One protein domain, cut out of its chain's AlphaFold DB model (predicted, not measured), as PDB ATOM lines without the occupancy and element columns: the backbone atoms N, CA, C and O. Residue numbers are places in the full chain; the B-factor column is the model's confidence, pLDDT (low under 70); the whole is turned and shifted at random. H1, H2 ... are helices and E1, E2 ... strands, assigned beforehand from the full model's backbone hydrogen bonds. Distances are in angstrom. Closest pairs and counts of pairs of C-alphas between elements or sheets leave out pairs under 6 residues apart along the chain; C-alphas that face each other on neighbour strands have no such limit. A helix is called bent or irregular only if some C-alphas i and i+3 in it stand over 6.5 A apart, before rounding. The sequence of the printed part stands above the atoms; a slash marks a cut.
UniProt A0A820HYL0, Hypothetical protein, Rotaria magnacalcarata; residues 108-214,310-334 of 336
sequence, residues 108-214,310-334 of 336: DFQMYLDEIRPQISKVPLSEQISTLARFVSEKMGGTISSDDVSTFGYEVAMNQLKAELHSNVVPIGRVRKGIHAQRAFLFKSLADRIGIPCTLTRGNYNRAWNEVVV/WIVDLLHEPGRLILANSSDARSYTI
ATOM      1  N   ASP A 108      44.275  10.281  50.084       94.44
ATOM      2  CA  ASP A 108      45.125  11.411  49.706       94.44
ATOM      3  C   ASP A 108      44.278  12.593  49.206       94.44
ATOM      4  O   ASP A 108      44.496  13.738  49.603       94.44
ATOM      5  N   PHE A 109      43.258  12.321  48.387       95.62
ATOM      6  CA  PHE A 109      42.323  13.348  47.927       95.62
ATOM      7  C   PHE A 109      41.453  13.914  49.062       95.62
ATOM      8  O   PHE A 109      41.171  15.112  49.077       95.62
ATOM      9  N   GLN A 110      41.051  13.091  50.036       95.31
ATOM     10  CA  GLN A 110      40.326  13.585  51.210       95.31
ATOM     11  C   GLN A 110      41.217  14.483  52.086       95.31
ATOM     12  O   GLN A 110      40.784  15.570  52.458       95.31
ATOM     13  N   MET A 111      42.481  14.107  52.314       95.81
ATOM     14  CA  MET A 111      43.455  14.966  53.003       95.81
ATOM     15  C   MET A 111      43.630  16.314  52.294       95.81
ATOM     16  O   MET A 111      43.659  17.351  52.953       95.81
ATOM     17  N   TYR A 112      43.684  16.324  50.956       96.56
ATOM     18  CA  TYR A 112      43.738  17.571  50.191       96.56
ATOM     19  C   TYR A 112      42.511  18.464  50.424       96.56
ATOM     20  O   TYR A 112      42.669  19.676  50.560       96.56
ATOM     21  N   LEU A 113      41.302  17.890  50.485       94.81
ATOM     22  CA  LEU A 113      40.083  18.641  50.797       94.81
ATOM     23  C   LEU A 113      40.136  19.250  52.200       94.81
ATOM     24  O   LEU A 113      39.788  20.419  52.361       94.81
ATOM     25  N   ASP A 114      40.580  18.482  53.191       95.12
ATOM     26  CA  ASP A 114      40.641  18.926  54.584       95.12
ATOM     27  C   ASP A 114      41.704  20.025  54.789       95.12
ATOM     28  O   ASP A 114      41.497  20.951  55.574       95.12
ATOM     29  N   GLU A 115      42.797  19.987  54.018       95.69
ATOM     30  CA  GLU A 115      43.863  20.996  54.010       95.69
ATOM     31  C   GLU A 115      43.438  22.316  53.333       95.69
ATOM     32  O   GLU A 115      43.731  23.400  53.846       95.69
ATOM     33  N   ILE A 116      42.733  22.255  52.194       94.81
ATOM     34  CA  ILE A 116      42.419  23.437  51.367       94.81
ATOM     35  C   ILE A 116      41.101  24.136  51.747       94.81
ATOM     36  O   ILE A 116      40.985  25.360  51.648       94.81
ATOM     37  N   ARG A 117      40.098  23.385  52.225       93.31
ATOM     38  CA  ARG A 117      38.774  23.907  52.611       93.31
ATOM     39  C   ARG A 117      38.824  25.058  53.633       93.31
ATOM     40  O   ARG A 117      38.112  26.038  53.399       93.31
ATOM     41  N   PRO A 118      39.621  25.020  54.726       90.94
ATOM     42  CA  PRO A 118      39.690  26.149  55.656       90.94
ATOM     43  C   PRO A 118      40.272  27.412  55.005       90.94
ATOM     44  O   PRO A 118      39.756  28.500  55.258       90.94
ATOM     45  N   GLN A 119      41.273  27.268  54.129       89.00
ATOM     46  CA  GLN A 119      41.961  28.380  53.456       89.00
ATOM     47  C   GLN A 119      41.028  29.131  52.493       89.00
ATOM     48  O   GLN A 119      41.023  30.356  52.442       89.00
ATOM     49  N   ILE A 120      40.194  28.388  51.763       88.00
ATOM     50  CA  ILE A 120      39.323  28.930  50.712       88.00
ATOM     51  C   ILE A 120      38.000  29.503  51.257       88.00
ATOM     52  O   ILE A 120      37.413  30.396  50.650       88.00
ATOM     53  N   SER A 121      37.539  29.046  52.425       80.00
ATOM     54  CA  SER A 121      36.199  29.356  52.961       80.00
ATOM     55  C   SER A 121      35.871  30.835  53.242       80.00
ATOM     56  O   SER A 121      34.701  31.149  53.453       80.00
ATOM     57  N   LYS A 122      36.866  31.734  53.281       80.81
ATOM     58  CA  LYS A 122      36.709  33.140  53.716       80.81
ATOM     59  C   LYS A 122      37.225  34.189  52.723       80.81
ATOM     60  O   LYS A 122      37.203  35.371  53.050       80.81
ATOM     61  N   VAL A 123      37.700  33.778  51.548       84.75
ATOM     62  CA  VAL A 123      38.322  34.676  50.555       84.75
ATOM     63  C   VAL A 123      37.416  34.856  49.322       84.75
ATOM     64  O   VAL A 123      36.590  33.977  49.050       84.75
ATOM     65  N   PRO A 124      37.502  35.974  48.574       87.19
ATOM     66  CA  PRO A 124      36.712  36.192  47.357       87.19
ATOM     67  C   PRO A 124      37.034  35.168  46.259       87.19
ATOM     68  O   PRO A 124      38.145  34.652  46.185       87.19
ATOM     69  N   LEU A 125      36.076  34.895  45.362       86.94
ATOM     70  CA  LEU A 125      36.156  33.818  44.358       86.94
ATOM     71  C   LEU A 125      37.451  33.818  43.517       86.94
ATOM     72  O   LEU A 125      37.997  32.755  43.235       86.94
ATOM     73  N   SER A 126      37.967  34.987  43.135       88.00
ATOM     74  CA  SER A 126      39.243  35.116  42.412       88.00
ATOM     75  C   SER A 126      40.438  34.606  43.228       88.00
ATOM     76  O   SER A 126      41.286  33.881  42.708       88.00
ATOM     77  N   GLU A 127      40.480  34.928  44.518       90.12
ATOM     78  CA  GLU A 127      41.500  34.469  45.461       90.12
ATOM     79  C   GLU A 127      41.313  32.986  45.817       90.12
ATOM     80  O   GLU A 127      42.301  32.258  45.906       90.12
ATOM     81  N   GLN A 128      40.067  32.499  45.908       92.81
ATOM     82  CA  GLN A 128      39.764  31.065  46.040       92.81
ATOM     83  C   GLN A 128      40.378  30.263  44.885       92.81
ATOM     84  O   GLN A 128      41.074  29.272  45.111       92.81
ATOM     85  N   ILE A 129      40.158  30.720  43.647       94.38
ATOM     86  CA  ILE A 129      40.688  30.093  42.430       94.38
ATOM     87  C   ILE A 129      42.221  30.147  42.414       94.38
ATOM     88  O   ILE A 129      42.854  29.124  42.156       94.38
ATOM     89  N   SER A 130      42.824  31.297  42.738       94.94
ATOM     90  CA  SER A 130      44.286  31.447  42.795       94.94
ATOM     91  C   SER A 130      44.929  30.530  43.845       94.94
ATOM     92  O   SER A 130      45.928  29.863  43.573       94.94
ATOM     93  N   THR A 131      44.318  30.441  45.027       95.94
ATOM     94  CA  THR A 131      44.777  29.597  46.140       95.94
ATOM     95  C   THR A 131      44.674  28.115  45.786       95.94
ATOM     96  O   THR A 131      45.643  27.375  45.958       95.94
ATOM     97  N   LEU A 132      43.547  27.689  45.204       96.56
ATOM     98  CA  LEU A 132      43.363  26.314  44.740       96.56
ATOM     99  C   LEU A 132      44.348  25.939  43.626       96.56
ATOM    100  O   LEU A 132      44.903  24.843  43.631       96.56
ATOM    101  N   ALA A 133      44.589  26.844  42.677       97.06
ATOM    102  CA  ALA A 133      45.513  26.623  41.570       97.06
ATOM    103  C   ALA A 133      46.962  26.444  42.047       97.06
ATOM    104  O   ALA A 133      47.646  25.513  41.613       97.06
ATOM    105  N   ARG A 134      47.413  27.290  42.985       97.00
ATOM    106  CA  ARG A 134      48.730  27.169  43.627       97.00
ATOM    107  C   ARG A 134      48.871  25.844  44.369       97.00
ATOM    108  O   ARG A 134      49.815  25.106  44.105       97.00
ATOM    109  N   PHE A 135      47.881  25.499  45.191       97.06
ATOM    110  CA  PHE A 135      47.831  24.230  45.914       97.06
ATOM    111  C   PHE A 135      47.935  23.014  44.975       97.06
ATOM    112  O   PHE A 135      48.751  22.121  45.192       97.06
ATOM    113  N   VAL A 136      47.159  22.988  43.886       97.56
ATOM    114  CA  VAL A 136      47.207  21.911  42.879       97.56
ATOM    115  C   VAL A 136      48.584  21.813  42.220       97.56
ATOM    116  O   VAL A 136      49.087  20.705  42.036       97.56
ATOM    117  N   SER A 137      49.200  22.950  41.888       96.69
ATOM    118  CA  SER A 137      50.556  22.990  41.335       96.69
ATOM    119  C   SER A 137      51.568  22.386  42.312       96.69
ATOM    120  O   SER A 137      52.279  21.448  41.954       96.69
ATOM    121  N   GLU A 138      51.573  22.837  43.569       96.31
ATOM    122  CA  GLU A 138      52.464  22.347  44.630       96.31
ATOM    123  C   GLU A 138      52.329  20.832  44.854       96.31
ATOM    124  O   GLU A 138      53.332  20.116  44.816       96.31
ATOM    125  N   LYS A 139      51.101  20.306  44.992       96.12
ATOM    126  CA  LYS A 139      50.864  18.857  45.173       96.12
ATOM    127  C   LYS A 139      51.225  18.010  43.940       96.12
ATOM    128  O   LYS A 139      51.406  16.802  44.083       96.12
ATOM    129  N   MET A 140      51.343  18.614  42.752       95.94
ATOM    130  CA  MET A 140      51.704  17.946  41.490       95.94
ATOM    131  C   MET A 140      53.092  18.331  40.944       95.94
ATOM    132  O   MET A 140      53.353  18.175  39.743       95.94
ATOM    133  N   GLY A 141      53.991  18.784  41.824       92.50
ATOM    134  CA  GLY A 141      55.414  18.980  41.539       92.50
ATOM    135  C   GLY A 141      55.836  20.413  41.199       92.50
ATOM    136  O   GLY A 141      56.879  20.590  40.577       92.50
ATOM    137  N   GLY A 142      55.058  21.415  41.612       94.56
ATOM    138  CA  GLY A 142      55.413  22.837  41.560       94.56
ATOM    139  C   GLY A 142      55.201  23.506  40.199       94.56
ATOM    140  O   GLY A 142      54.648  22.921  39.269       94.56
ATOM    141  N   THR A 143      55.621  24.765  40.086       93.31
ATOM    142  CA  THR A 143      55.651  25.526  38.825       93.31
ATOM    143  C   THR A 143      56.565  24.861  37.798       93.31
ATOM    144  O   THR A 143      57.648  24.402  38.157       93.31
ATOM    145  N   ILE A 144      56.165  24.850  36.526       92.38
ATOM    146  CA  ILE A 144      56.959  24.309  35.416       92.38
ATOM    147  C   ILE A 144      57.096  25.398  34.349       92.38
ATOM    148  O   ILE A 144      56.089  25.911  33.861       92.38
ATOM    149  N   SER A 145      58.330  25.741  33.979       88.31
ATOM    150  CA  SER A 145      58.627  26.646  32.862       88.31
ATOM    151  C   SER A 145      58.163  26.035  31.537       88.31
ATOM    152  O   SER A 145      58.190  24.816  31.379       88.31
ATOM    153  N   SER A 146      57.796  26.860  30.553       82.25
ATOM    154  CA  SER A 146      57.290  26.391  29.249       82.25
ATOM    155  C   SER A 146      58.222  25.386  28.557       82.25
ATOM    156  O   SER A 146      57.753  24.430  27.939       82.25
ATOM    157  N   ASP A 147      59.534  25.578  28.705       84.38
ATOM    158  CA  ASP A 147      60.573  24.743  28.096       84.38
ATOM    159  C   ASP A 147      60.759  23.398  28.839       84.38
ATOM    160  O   ASP A 147      61.023  22.360  28.225       84.38
ATOM    161  N   ASP A 148      60.521  23.387  30.157       85.94
ATOM    162  CA  ASP A 148      60.728  22.236  31.047       85.94
ATOM    163  C   ASP A 148      59.581  21.208  31.011       85.94
ATOM    164  O   ASP A 148      59.689  20.110  31.565       85.94
ATOM    165  N   VAL A 149      58.461  21.521  30.348       84.25
ATOM    166  CA  VAL A 149      57.280  20.634  30.274       84.25
ATOM    167  C   VAL A 149      57.625  19.275  29.650       84.25
ATOM    168  O   VAL A 149      57.047  18.255  30.032       84.25
ATOM    169  N   SER A 150      58.586  19.245  28.721       83.69
ATOM    170  CA  SER A 150      59.061  18.020  28.065       83.69
ATOM    171  C   SER A 150      59.951  17.153  28.972       83.69
ATOM    172  O   SER A 150      59.845  15.926  28.961       83.69
ATOM    173  N   THR A 151      60.784  17.780  29.804       87.19
ATOM    174  CA  THR A 151      61.758  17.146  30.709       87.19
ATOM    175  C   THR A 151      61.186  16.801  32.086       87.19
ATOM    176  O   THR A 151      61.776  15.995  32.803       87.19
ATOM    177  N   PHE A 152      60.012  17.329  32.453       88.00
ATOM    178  CA  PHE A 152      59.380  17.133  33.767       88.00
ATOM    179  C   PHE A 152      59.101  15.658  34.153       88.00
ATOM    180  O   PHE A 152      58.956  15.327  35.336       88.00
ATOM    181  N   GLY A 153      59.038  14.744  33.177       90.75
ATOM    182  CA  GLY A 153      59.055  13.295  33.425       90.75
ATOM    183  C   GLY A 153      57.782  12.715  34.060       90.75
ATOM    184  O   GLY A 153      57.840  11.658  34.693       90.75
ATOM    185  N   TYR A 154      56.626  13.376  33.901       93.25
ATOM    186  CA  TYR A 154      55.355  12.935  34.500       93.25
ATOM    187  C   TYR A 154      54.959  11.501  34.095       93.25
ATOM    188  O   TYR A 154      54.381  10.775  34.899       93.25
ATOM    189  N   GLU A 155      55.302  11.062  32.879       93.50
ATOM    190  CA  GLU A 155      54.967   9.723  32.368       93.50
ATOM    191  C   GLU A 155      55.656   8.606  33.153       93.50
ATOM    192  O   GLU A 155      55.035   7.585  33.446       93.50
ATOM    193  N   VAL A 156      56.914   8.820  33.553       95.19
ATOM    194  CA  VAL A 156      57.675   7.868  34.373       95.19
ATOM    195  C   VAL A 156      57.014   7.723  35.741       95.19
ATOM    196  O   VAL A 156      56.717   6.605  36.153       95.19
ATOM    197  N   ALA A 157      56.685   8.843  36.395       94.69
ATOM    198  CA  ALA A 157      56.005   8.839  37.691       94.69
ATOM    199  C   ALA A 157      54.606   8.194  37.618       94.69
ATOM    200  O   ALA A 157      54.244   7.383  38.468       94.69
ATOM    201  N   MET A 158      53.832   8.488  36.566       94.75
ATOM    202  CA  MET A 158      52.520   7.872  36.336       94.75
ATOM    203  C   MET A 158      52.611   6.362  36.096       94.75
ATOM    204  O   MET A 158      51.741   5.621  36.546       94.75
ATOM    205  N   ASN A 159      53.635   5.885  35.384       96.06
ATOM    206  CA  ASN A 159      53.806   4.457  35.115       96.06
ATOM    207  C   ASN A 159      54.368   3.699  36.330       96.06
ATOM    208  O   ASN A 159      53.930   2.578  36.582       96.06
ATOM    209  N   GLN A 160      55.242   4.323  37.128       96.69
ATOM    210  CA  GLN A 160      55.664   3.803  38.435       96.69
ATOM    211  C   GLN A 160      54.464   3.626  39.375       96.69
ATOM    212  O   GLN A 160      54.283   2.547  39.932       96.69
ATOM    213  N   LEU A 161      53.589   4.633  39.476       95.88
ATOM    214  CA  LEU A 161      52.399   4.576  40.328       95.88
ATOM    215  C   LEU A 161      51.392   3.496  39.882       95.88
ATOM    216  O   LEU A 161      50.820   2.804  40.719       95.88
ATOM    217  N   LYS A 162      51.204   3.288  38.570       95.69
ATOM    218  CA  LYS A 162      50.400   2.158  38.054       95.69
ATOM    219  C   LYS A 162      50.999   0.799  38.415       95.69
ATOM    220  O   LYS A 162      50.251  -0.131  38.705       95.69
ATOM    221  N   ALA A 163      52.329   0.677  38.374       96.81
ATOM    222  CA  ALA A 163      53.029  -0.552  38.736       96.81
ATOM    223  C   ALA A 163      52.917  -0.838  40.243       96.81
ATOM    224  O   ALA A 163      52.570  -1.952  40.614       96.81
ATOM    225  N   GLU A 164      53.106   0.173  41.099       95.75
ATOM    226  CA  GLU A 164      52.891   0.084  42.555       95.75
ATOM    227  C   GLU A 164      51.460  -0.372  42.889       95.75
ATOM    228  O   GLU A 164      51.254  -1.322  43.646       95.75
ATOM    229  N   LEU A 165      50.459   0.255  42.265       92.94
ATOM    230  CA  LEU A 165      49.042  -0.071  42.451       92.94
ATOM    231  C   LEU A 165      48.595  -1.355  41.732       92.94
ATOM    232  O   LEU A 165      47.439  -1.748  41.880       92.94
ATOM    233  N   HIS A 166      49.465  -1.976  40.928       94.75
ATOM    234  CA  HIS A 166      49.156  -3.122  40.063       94.75
ATOM    235  C   HIS A 166      47.894  -2.903  39.195       94.75
ATOM    236  O   HIS A 166      47.141  -3.833  38.902       94.75
ATOM    237  N   SER A 167      47.631  -1.652  38.795       92.75
ATOM    238  CA  SER A 167      46.360  -1.224  38.199       92.75
ATOM    239  C   SER A 167      46.524  -0.023  37.269       92.75
ATOM    240  O   SER A 167      47.319   0.884  37.509       92.75
ATOM    241  N   ASN A 168      45.703   0.024  36.217       91.69
ATOM    242  CA  ASN A 168      45.577   1.198  35.348       91.69
ATOM    243  C   ASN A 168      44.647   2.281  35.927       91.69
ATOM    244  O   ASN A 168      44.632   3.402  35.416       91.69
ATOM    245  N   VAL A 169      43.873   1.963  36.971       91.19
ATOM    246  CA  VAL A 169      43.018   2.921  37.684       91.19
ATOM    247  C   VAL A 169      43.838   3.551  38.807       91.19
ATOM    248  O   VAL A 169      44.172   2.888  39.785       91.19
ATOM    249  N   VAL A 170      44.158   4.836  38.654       92.56
ATOM    250  CA  VAL A 170      44.998   5.595  39.587       92.56
ATOM    251  C   VAL A 170      44.132   6.612  40.346       92.56
ATOM    252  O   VAL A 170      43.506   7.449  39.692       92.56
ATOM    253  N   PRO A 171      44.084   6.577  41.694       94.00
ATOM    254  CA  PRO A 171      43.436   7.616  42.498       94.00
ATOM    255  C   PRO A 171      44.119   8.974  42.287       94.00
ATOM    256  O   PRO A 171      45.349   9.053  42.262       94.00
ATOM    257  N   ILE A 172      43.346  10.049  42.124       95.38
ATOM    258  CA  ILE A 172      43.888  11.366  41.757       95.38
ATOM    259  C   ILE A 172      44.753  11.973  42.872       95.38
ATOM    260  O   ILE A 172      45.735  12.650  42.577       95.38
ATOM    261  N   GLY A 173      44.453  11.676  44.141       94.81
ATOM    262  CA  GLY A 173      45.242  12.123  45.290       94.81
ATOM    263  C   GLY A 173      46.662  11.548  45.312       94.81
ATOM    264  O   GLY A 173      47.602  12.230  45.724       94.81
ATOM    265  N   ARG A 174      46.849  10.328  44.788       95.06
ATOM    266  CA  ARG A 174      48.154   9.647  44.695       95.06
ATOM    267  C   ARG A 174      49.090  10.261  43.647       95.06
ATOM    268  O   ARG A 174      50.295  10.026  43.697       95.06
ATOM    269  N   VAL A 175      48.573  11.034  42.689       95.75
ATOM    270  CA  VAL A 175      49.370  11.602  41.590       95.75
ATOM    271  C   VAL A 175      50.184  12.802  42.090       95.75
ATOM    272  O   VAL A 175      49.667  13.908  42.205       95.75
ATOM    273  N   ARG A 176      51.480  12.589  42.365       94.81
ATOM    274  CA  ARG A 176      52.408  13.632  42.866       94.81
ATOM    275  C   ARG A 176      53.153  14.420  41.778       94.81
ATOM    276  O   ARG A 176      53.829  15.396  42.081       94.81
ATOM    277  N   LYS A 177      53.071  13.994  40.514       94.75
ATOM    278  CA  LYS A 177      53.634  14.707  39.354       94.75
ATOM    279  C   LYS A 177      52.636  14.694  38.208       94.75
ATOM    280  O   LYS A 177      52.183  13.630  37.795       94.75
ATOM    281  N   GLY A 178      52.327  15.870  37.678       93.44
ATOM    282  CA  GLY A 178      51.385  16.031  36.578       93.44
ATOM    283  C   GLY A 178      51.673  17.274  35.751       93.44
ATOM    284  O   GLY A 178      52.226  18.242  36.270       93.44
ATOM    285  N   ILE A 179      51.269  17.247  34.483       93.62
ATOM    286  CA  ILE A 179      51.237  18.419  33.596       93.62
ATOM    287  C   ILE A 179      49.781  18.912  33.467       93.62
ATOM    288  O   ILE A 179      48.952  18.608  34.326       93.62
ATOM    289  N   HIS A 180      49.460  19.645  32.394       94.19
ATOM    290  CA  HIS A 180      48.127  20.158  32.052       94.19
ATOM    291  C   HIS A 180      46.957  19.245  32.479       94.19
ATOM    292  O   HIS A 180      46.183  19.622  33.356       94.19
ATOM    293  N   ALA A 181      46.827  18.037  31.905       93.88
ATOM    294  CA  ALA A 181      45.654  17.197  32.156       93.88
ATOM    295  C   ALA A 181      45.498  16.762  33.618       93.88
ATOM    296  O   ALA A 181      44.415  16.916  34.176       93.88
ATOM    297  N   GLN A 182      46.547  16.230  34.252       95.31
ATOM    298  CA  GLN A 182      46.450  15.728  35.630       95.31
ATOM    299  C   GLN A 182      46.120  16.862  36.610       95.31
ATOM    300  O   GLN A 182      45.262  16.686  37.476       95.31
ATOM    301  N   ARG A 183      46.731  18.040  36.420       96.62
ATOM    302  CA  ARG A 183      46.446  19.231  37.230       96.62
ATOM    303  C   ARG A 183      45.015  19.711  37.027       96.62
ATOM    304  O   ARG A 183      44.321  19.946  38.011       96.62
ATOM    305  N   ALA A 184      44.538  19.772  35.784       97.19
ATOM    306  CA  ALA A 184      43.170  20.189  35.486       97.19
ATOM    307  C   ALA A 184      42.110  19.218  36.044       97.19
ATOM    308  O   ALA A 184      41.046  19.652  36.494       97.19
ATOM    309  N   PHE A 185      42.408  17.911  36.076       96.50
ATOM    310  CA  PHE A 185      41.580  16.919  36.765       96.50
ATOM    311  C   PHE A 185      41.545  17.160  38.278       96.50
ATOM    312  O   PHE A 185      40.451  17.261  38.829       96.50
ATOM    313  N   LEU A 186      42.697  17.307  38.949       97.38
ATOM    314  CA  LEU A 186      42.716  17.545  40.398       97.38
ATOM    315  C   LEU A 186      42.034  18.872  40.766       97.38
ATOM    316  O   LEU A 186      41.213  18.894  41.681       97.38
ATOM    317  N   PHE A 187      42.315  19.954  40.030       97.88
ATOM    318  CA  PHE A 187      41.661  21.250  40.224       97.88
ATOM    319  C   PHE A 187      40.142  21.128  40.094       97.88
ATOM    320  O   PHE A 187      39.429  21.539  41.007       97.88
ATOM    321  N   LYS A 188      39.642  20.498  39.018       97.25
ATOM    322  CA  LYS A 188      38.202  20.265  38.825       97.25
ATOM    323  C   LYS A 188      37.598  19.477  39.986       97.25
ATOM    324  O   LYS A 188      36.582  19.887  40.542       97.25
ATOM    325  N   SER A 189      38.232  18.368  40.370       96.38
ATOM    326  CA  SER A 189      37.743  17.503  41.444       96.38
ATOM    327  C   SER A 189      37.683  18.221  42.793       96.38
ATOM    328  O   SER A 189      36.699  18.066  43.508       96.38
ATOM    329  N   LEU A 190      38.688  19.028  43.145       96.00
ATOM    330  CA  LEU A 190      38.666  19.825  44.377       96.00
ATOM    331  C   LEU A 190      37.622  20.953  44.294       96.00
ATOM    332  O   LEU A 190      36.824  21.113  45.217       96.00
ATOM    333  N   ALA A 191      37.571  21.685  43.176       94.75
ATOM    334  CA  ALA A 191      36.620  22.770  42.942       94.75
ATOM    335  C   ALA A 191      35.161  22.311  43.104       94.75
ATOM    336  O   ALA A 191      34.400  22.951  43.832       94.75
ATOM    337  N   ASP A 192      34.793  21.157  42.535       93.88
ATOM    338  CA  ASP A 192      33.441  20.584  42.634       93.88
ATOM    339  C   ASP A 192      33.049  20.181  44.067       93.88
ATOM    340  O   ASP A 192      31.872  20.198  44.425       93.88
ATOM    341  N   ARG A 193      34.023  19.828  44.914       92.94
ATOM    342  CA  ARG A 193      33.797  19.454  46.324       92.94
ATOM    343  C   ARG A 193      33.738  20.659  47.267       92.94
ATOM    344  O   ARG A 193      33.228  20.534  48.385       92.94
ATOM    345  N   ILE A 194      34.265  21.800  46.825       89.69
ATOM    346  CA  ILE A 194      34.273  23.076  47.551       89.69
ATOM    347  C   ILE A 194      33.097  23.967  47.114       89.69
ATOM    348  O   ILE A 194      32.565  24.706  47.936       89.69
ATOM    349  N   GLY A 195      32.647  23.846  45.859       87.94
ATOM    350  CA  GLY A 195      31.552  24.630  45.276       87.94
ATOM    351  C   GLY A 195      32.001  25.725  44.300       87.94
ATOM    352  O   GLY A 195      31.222  26.631  44.016       87.94
ATOM    353  N   ILE A 196      33.232  25.662  43.778       90.00
ATOM    354  CA  ILE A 196      33.755  26.629  42.801       90.00
ATOM    355  C   ILE A 196      33.293  26.224  41.387       90.00
ATOM    356  O   ILE A 196      33.691  25.160  40.902       90.00
ATOM    357  N   PRO A 197      32.490  27.047  40.684       88.69
ATOM    358  CA  PRO A 197      32.015  26.718  39.345       88.69
ATOM    359  C   PRO A 197      33.145  26.851  38.315       88.69
ATOM    360  O   PRO A 197      33.562  27.950  37.955       88.69
ATOM    361  N   CYS A 198      33.615  25.714  37.805       92.62
ATOM    362  CA  CYS A 198      34.590  25.645  36.718       92.62
ATOM    363  C   CYS A 198      34.223  24.563  35.691       92.62
ATOM    364  O   CYS A 198      33.532  23.589  36.008       92.62
ATOM    365  N   THR A 199      34.704  24.707  34.459       93.50
ATOM    366  CA  THR A 199      34.658  23.647  33.442       93.50
ATOM    367  C   THR A 199      35.886  22.736  33.547       93.50
ATOM    368  O   THR A 199      36.834  23.009  34.286       93.50
ATOM    369  N   LEU A 200      35.880  21.641  32.788       95.38
ATOM    370  CA  LEU A 200      37.084  20.886  32.455       95.38
ATOM    371  C   LEU A 200      37.062  20.629  30.948       95.38
ATOM    372  O   LEU A 200      36.320  19.772  30.468       95.38
ATOM    373  N   THR A 201      37.853  21.398  30.209       94.25
ATOM    374  CA  THR A 201      37.940  21.319  28.751       94.25
ATOM    375  C   THR A 201      39.110  20.415  28.373       94.25
ATOM    376  O   THR A 201      40.244  20.622  28.810       94.25
ATOM    377  N   ARG A 202      38.843  19.384  27.564       92.25
ATOM    378  CA  ARG A 202      39.857  18.445  27.070       92.25
ATOM    379  C   ARG A 202      40.427  18.928  25.736       92.25
ATOM    380  O   ARG A 202      39.673  19.125  24.789       92.25
ATOM    381  N   GLY A 203      41.750  19.033  25.659       90.31
ATOM    382  CA  GLY A 203      42.498  19.237  24.421       90.31
ATOM    383  C   GLY A 203      43.163  17.957  23.905       90.31
ATOM    384  O   GLY A 203      42.886  16.839  24.356       90.31
ATOM    385  N   ASN A 204      44.076  18.138  22.954       88.00
ATOM    386  CA  ASN A 204      44.870  17.061  22.359       88.00
ATOM    387  C   ASN A 204      46.147  16.796  23.182       88.00
ATOM    388  O   ASN A 204      46.543  17.623  23.997       88.00
ATOM    389  N   TYR A 205      46.808  15.652  22.966       85.88
ATOM    390  CA  TYR A 205      48.141  15.339  23.526       85.88
ATOM    391  C   TYR A 205      48.292  15.616  25.039       85.88
ATOM    392  O   TYR A 205      49.205  16.313  25.472       85.88
ATOM    393  N   ASN A 206      47.366  15.096  25.855       85.31
ATOM    394  CA  ASN A 206      47.334  15.286  27.315       85.31
ATOM    395  C   ASN A 206      47.262  16.759  27.790       85.31
ATOM    396  O   ASN A 206      47.532  17.049  28.957       85.31
ATOM    397  N   ARG A 207      46.816  17.687  26.930       89.38
ATOM    398  CA  ARG A 207      46.340  19.015  27.342       89.38
ATOM    399  C   ARG A 207      44.901  18.909  27.855       89.38
ATOM    400  O   ARG A 207      44.034  18.331  27.203       89.38
ATOM    401  N   ALA A 208      44.637  19.503  29.009       94.44
ATOM    402  CA  ALA A 208      43.301  19.882  29.458       94.44
ATOM    403  C   ALA A 208      43.440  21.114  30.358       94.44
ATOM    404  O   ALA A 208      44.529  21.381  30.870       94.44
ATOM    405  N   TRP A 209      42.361  21.867  30.522       95.88
ATOM    406  CA  TRP A 209      42.350  23.097  31.307       95.88
ATOM    407  C   TRP A 209      40.980  23.333  31.940       95.88
ATOM    408  O   TRP A 209      39.987  22.705  31.563       95.88
ATOM    409  N   ASN A 210      40.924  24.246  32.905       95.94
ATOM    410  CA  ASN A 210      39.686  24.655  33.557       95.94
ATOM    411  C   ASN A 210      39.357  26.088  33.167       95.94
ATOM    412  O   ASN A 210      40.226  26.958  33.239       95.94
ATOM    413  N   GLU A 211      38.106  26.335  32.787       93.75
ATOM    414  CA  GLU A 211      37.600  27.689  32.573       93.75
ATOM    415  C   GLU A 211      36.688  28.088  33.731       93.75
ATOM    416  O   GLU A 211      35.880  27.292  34.217       93.75
ATOM    417  N   VAL A 212      36.819  29.333  34.169       91.50
ATOM    418  CA  VAL A 212      36.038  29.954  35.241       91.50
ATOM    419  C   VAL A 212      35.392  31.233  34.725       91.50
ATOM    420  O   VAL A 212      35.958  31.952  33.898       91.50
ATOM    421  N   VAL A 213      34.196  31.531  35.230       87.94
ATOM    422  CA  VAL A 213      33.560  32.840  35.060       87.94
ATOM    423  C   VAL A 213      33.747  33.593  36.367       87.94
ATOM    424  O   VAL A 213      33.217  33.192  37.400       87.94
ATOM    425  N   VAL A 214      34.511  34.678  36.312       81.69
ATOM    426  CA  VAL A 214      34.699  35.595  37.438       81.69
ATOM    427  C   VAL A 214      33.916  36.857  37.109       81.69
ATOM    428  O   VAL A 214      34.152  37.471  36.067       81.69
ATOM    429  N   TRP A 310      37.689  32.724  31.668       91.50
ATOM    430  CA  TRP A 310      39.108  32.764  31.988       91.50
ATOM    431  C   TRP A 310      39.625  31.344  32.160       91.50
ATOM    432  O   TRP A 310      39.036  30.566  32.902       91.50
ATOM    433  N   ILE A 311      40.724  31.009  31.494       93.94
ATOM    434  CA  ILE A 311      41.476  29.783  31.737       93.94
ATOM    435  C   ILE A 311      42.301  29.983  33.010       93.94
ATOM    436  O   ILE A 311      42.989  30.995  33.151       93.94
ATOM    437  N   VAL A 312      42.243  29.021  33.928       95.56
ATOM    438  CA  VAL A 312      43.115  28.987  35.107       95.56
ATOM    439  C   VAL A 312      44.459  28.383  34.701       95.56
ATOM    440  O   VAL A 312      44.507  27.221  34.291       95.56
ATOM    441  N   ASP A 313      45.549  29.147  34.812       95.50
ATOM    442  CA  ASP A 313      46.894  28.580  34.690       95.50
ATOM    443  C   ASP A 313      47.205  27.743  35.939       95.50
ATOM    444  O   ASP A 313      47.031  28.185  37.081       95.50
ATOM    445  N   LEU A 314      47.638  26.506  35.705       95.81
ATOM    446  CA  LEU A 314      48.034  25.531  36.721       95.81
ATOM    447  C   LEU A 314      49.502  25.110  36.565       95.81
ATOM    448  O   LEU A 314      49.971  24.261  37.322       95.81
ATOM    449  N   LEU A 315      50.212  25.637  35.563       93.19
ATOM    450  CA  LEU A 315      51.504  25.141  35.108       93.19
ATOM    451  C   LEU A 315      52.617  26.176  35.296       93.19
ATOM    452  O   LEU A 315      53.523  25.925  36.092       93.19
ATOM    453  N   HIS A 316      52.527  27.321  34.616       92.00
ATOM    454  CA  HIS A 316      53.607  28.313  34.571       92.00
ATOM    455  C   HIS A 316      53.456  29.316  35.718       92.00
ATOM    456  O   HIS A 316      54.341  29.435  36.562       92.00
ATOM    457  N   GLU A 317      52.289  29.961  35.809       92.94
ATOM    458  CA  GLU A 317      51.942  30.927  36.857       92.94
ATOM    459  C   GLU A 317      50.650  30.492  37.584       92.94
ATOM    460  O   GLU A 317      49.565  30.998  37.293       92.94
ATOM    461  N   PRO A 318      50.724  29.536  38.535       94.31
ATOM    462  CA  PRO A 318      49.564  28.958  39.204       94.31
ATOM    463  C   PRO A 318      48.636  30.003  39.825       94.31
ATOM    464  O   PRO A 318      49.001  30.726  40.754       94.31
ATOM    465  N   GLY A 319      47.406  30.050  39.315       90.94
ATOM    466  CA  GLY A 319      46.381  30.989  39.754       90.94
ATOM    467  C   GLY A 319      46.300  32.280  38.945       90.94
ATOM    468  O   GLY A 319      45.438  33.107  39.248       90.94
ATOM    469  N   ARG A 320      47.126  32.456  37.904       93.44
ATOM    470  CA  ARG A 320      46.885  33.463  36.864       93.44
ATOM    471  C   ARG A 320      45.629  33.097  36.078       93.44
ATOM    472  O   ARG A 320      45.421  31.949  35.687       93.44
ATOM    473  N   LEU A 321      44.802  34.105  35.822       92.25
ATOM    474  CA  LEU A 321      43.624  33.999  34.970       92.25
ATOM    475  C   LEU A 321      43.975  34.504  33.567       92.25
ATOM    476  O   LEU A 321      44.269  35.682  33.373       92.25
ATOM    477  N   ILE A 322      43.944  33.609  32.583       92.06
ATOM    478  CA  ILE A 322      44.227  33.903  31.177       92.06
ATOM    479  C   ILE A 322      42.893  34.082  30.446       92.06
ATOM    480  O   ILE A 322      42.070  33.170  30.423       92.06
ATOM    481  N   LEU A 323      42.649  35.240  29.831       89.88
ATOM    482  CA  LEU A 323      41.390  35.488  29.121       89.88
ATOM    483  C   LEU A 323      41.255  34.524  27.926       89.88
ATOM    484  O   LEU A 323      42.147  34.476  27.077       89.88
ATOM    485  N   ALA A 324      40.156  33.767  27.833       85.06
ATOM    486  CA  ALA A 324      40.063  32.605  26.935       85.06
ATOM    487  C   ALA A 324      40.173  32.921  25.425       85.06
ATOM    488  O   ALA A 324      40.464  32.033  24.627       85.06
ATOM    489  N   ASN A 325      39.967  34.177  25.015       83.88
ATOM    490  CA  ASN A 325      40.105  34.627  23.623       83.88
ATOM    491  C   ASN A 325      41.481  35.249  23.285       83.88
ATOM    492  O   ASN A 325      41.682  35.676  22.146       83.88
ATOM    493  N   SER A 326      42.407  35.313  24.247       88.06
ATOM    494  CA  SER A 326      43.749  35.895  24.085       88.06
ATOM    495  C   SER A 326      44.700  35.028  23.241       88.06
ATOM    496  O   SER A 326      44.433  33.859  22.963       88.06
ATOM    497  N   SER A 327      45.843  35.601  22.847       86.81
ATOM    498  CA  SER A 327      46.992  34.861  22.302       86.81
ATOM    499  C   SER A 327      47.493  33.794  23.274       86.81
ATOM    500  O   SER A 327      47.703  32.648  22.886       86.81
ATOM    501  N   ASP A 328      47.623  34.165  24.544       86.75
ATOM    502  CA  ASP A 328      48.196  33.348  25.610       86.75
ATOM    503  C   ASP A 328      47.349  32.091  25.840       86.75
ATOM    504  O   ASP A 328      47.882  30.991  25.969       86.75
ATOM    505  N   ALA A 329      46.018  32.228  25.777       88.50
ATOM    506  CA  ALA A 329      45.093  31.100  25.819       88.50
ATOM    507  C   ALA A 329      45.326  30.107  24.668       88.50
ATOM    508  O   ALA A 329      45.209  28.900  24.869       88.50
ATOM    509  N   ARG A 330      45.702  30.568  23.466       87.62
ATOM    510  CA  ARG A 330      46.024  29.671  22.340       87.62
ATOM    511  C   ARG A 330      47.321  28.910  22.604       87.62
ATOM    512  O   ARG A 330      47.323  27.693  22.483       87.62
ATOM    513  N   SER A 331      48.372  29.591  23.059       86.12
ATOM    514  CA  SER A 331      49.642  28.953  23.449       86.12
ATOM    515  C   SER A 331      49.472  27.946  24.598       86.12
ATOM    516  O   SER A 331      50.119  26.898  24.622       86.12
ATOM    517  N   TYR A 332      48.562  28.222  25.540       86.06
ATOM    518  CA  TYR A 332      48.253  27.322  26.655       86.06
ATOM    519  C   TYR A 332      47.409  26.102  26.241       86.06
ATOM    520  O   TYR A 332      47.537  25.021  26.819       86.06
ATOM    521  N   THR A 333      46.572  26.224  25.209       85.50
ATOM    522  CA  THR A 333      45.673  25.144  24.760       85.50
ATOM    523  C   THR A 333      46.240  24.299  23.617       85.50
ATOM    524  O   THR A 333      45.886  23.124  23.499       85.50
ATOM    525  N   ILE A 334      47.147  24.856  22.810       78.62
ATOM    526  CA  ILE A 334      47.719  24.243  21.603       78.62
ATOM    527  C   ILE A 334      49.213  23.944  21.811       78.62
ATOM    528  O   ILE A 334      49.931  24.664  22.501       78.62
TER     529      ILE A 334
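This is residues 108 to 214 and 310 to 334 of the 336 residues of the protein "Hypothetical protein" of Rotaria magnacalcarata (UniProt A0A820HYL0). A small sheet of three short strands, E1, E2 and E3, has H5 over it, while H2 grazes it from a group of three helices: H1 and H2 form a helical hairpin, and H4 crosses both. H3 lies away from the other named elements, at one end of the longest axis, between two long links. The printed part has 132 residues with five named helices and three named strands, in the order H1 H2 H3 H4 E1 E2 E3 H5; the sheet, in the order E1 E2 E3, is antiparallel, and the class is mostly helix. The whole is compact, with a radius of gyration of the C-alphas of 14.3 A, and spans 41 by 35 by 21 A.

In the sheet, E2, residues 310 to 312, is the inner strand between the edge strands E1, residues 211 to 213, and E3, residues 321 to 323. E1 and E2 are antiparallel at 129 degrees, with N 212 and O 310 2.8 A apart, within hydrogen-bond range. E2 and E3 form a hairpin at 144 degrees, with N 311 and O 322 at 2.8 A. H5, residues 327 to 333, is on the sheet at a height over the sheet of 9.3 A; its closest C-alphas to E3 are those of Ala 329 and Ile 322, 6.1 A apart. H2, residues 125 to 139, only grazes the sheet, with residues 125 to 133. H1, residues 108 to 120, touches H2 with residues 116 to 120 alone, closest at the C-alphas of Ile 120 and Gln 128, 5.2 A; they run opposite ways at a shallow tilt of 34 degrees, only just short of steep. H4, residues 180 to 194, touches H2, closest at the C-alphas of Phe 187 and Val 136, 6.2 A, at a steep tilt of 51 degrees. H4 touches H1 at a steep tilt of 64 degrees, closest at the C-alphas of Leu 190 and Leu 113, 6.7 A. H3, residues 154 to 164, touches no helix and is apart from the strands. Each O i to N i+4 pair is within hydrogen-bond range in H2, H3, H4 and H5, and 7 of 9 are in H1.

H1 begins at C-alpha 108 (45.125, 11.411, 49.706) and is 18.5 A long; it is only just irregular, with C-alphas 115 and 118 6.8 A apart. H2 and H4 are each 21.0 A long, H3 15.4 A. E1, E2 and E3 have three residues each. H5, 10.1 A long, ends at C-alpha 333 (45.673, 25.144, 24.760).

The C-alphas farthest apart, those of His 166 and Ser 326, are 42.5 A apart. Residues 215 to 309 are not printed; C-alphas 214 and 310 are 7.6 A apart across the cut. The links H2 to H3, H3 to H4 and H4 to E1 are long. The mean pLDDT of the printed part is 92.1, and no printed residue is under 70.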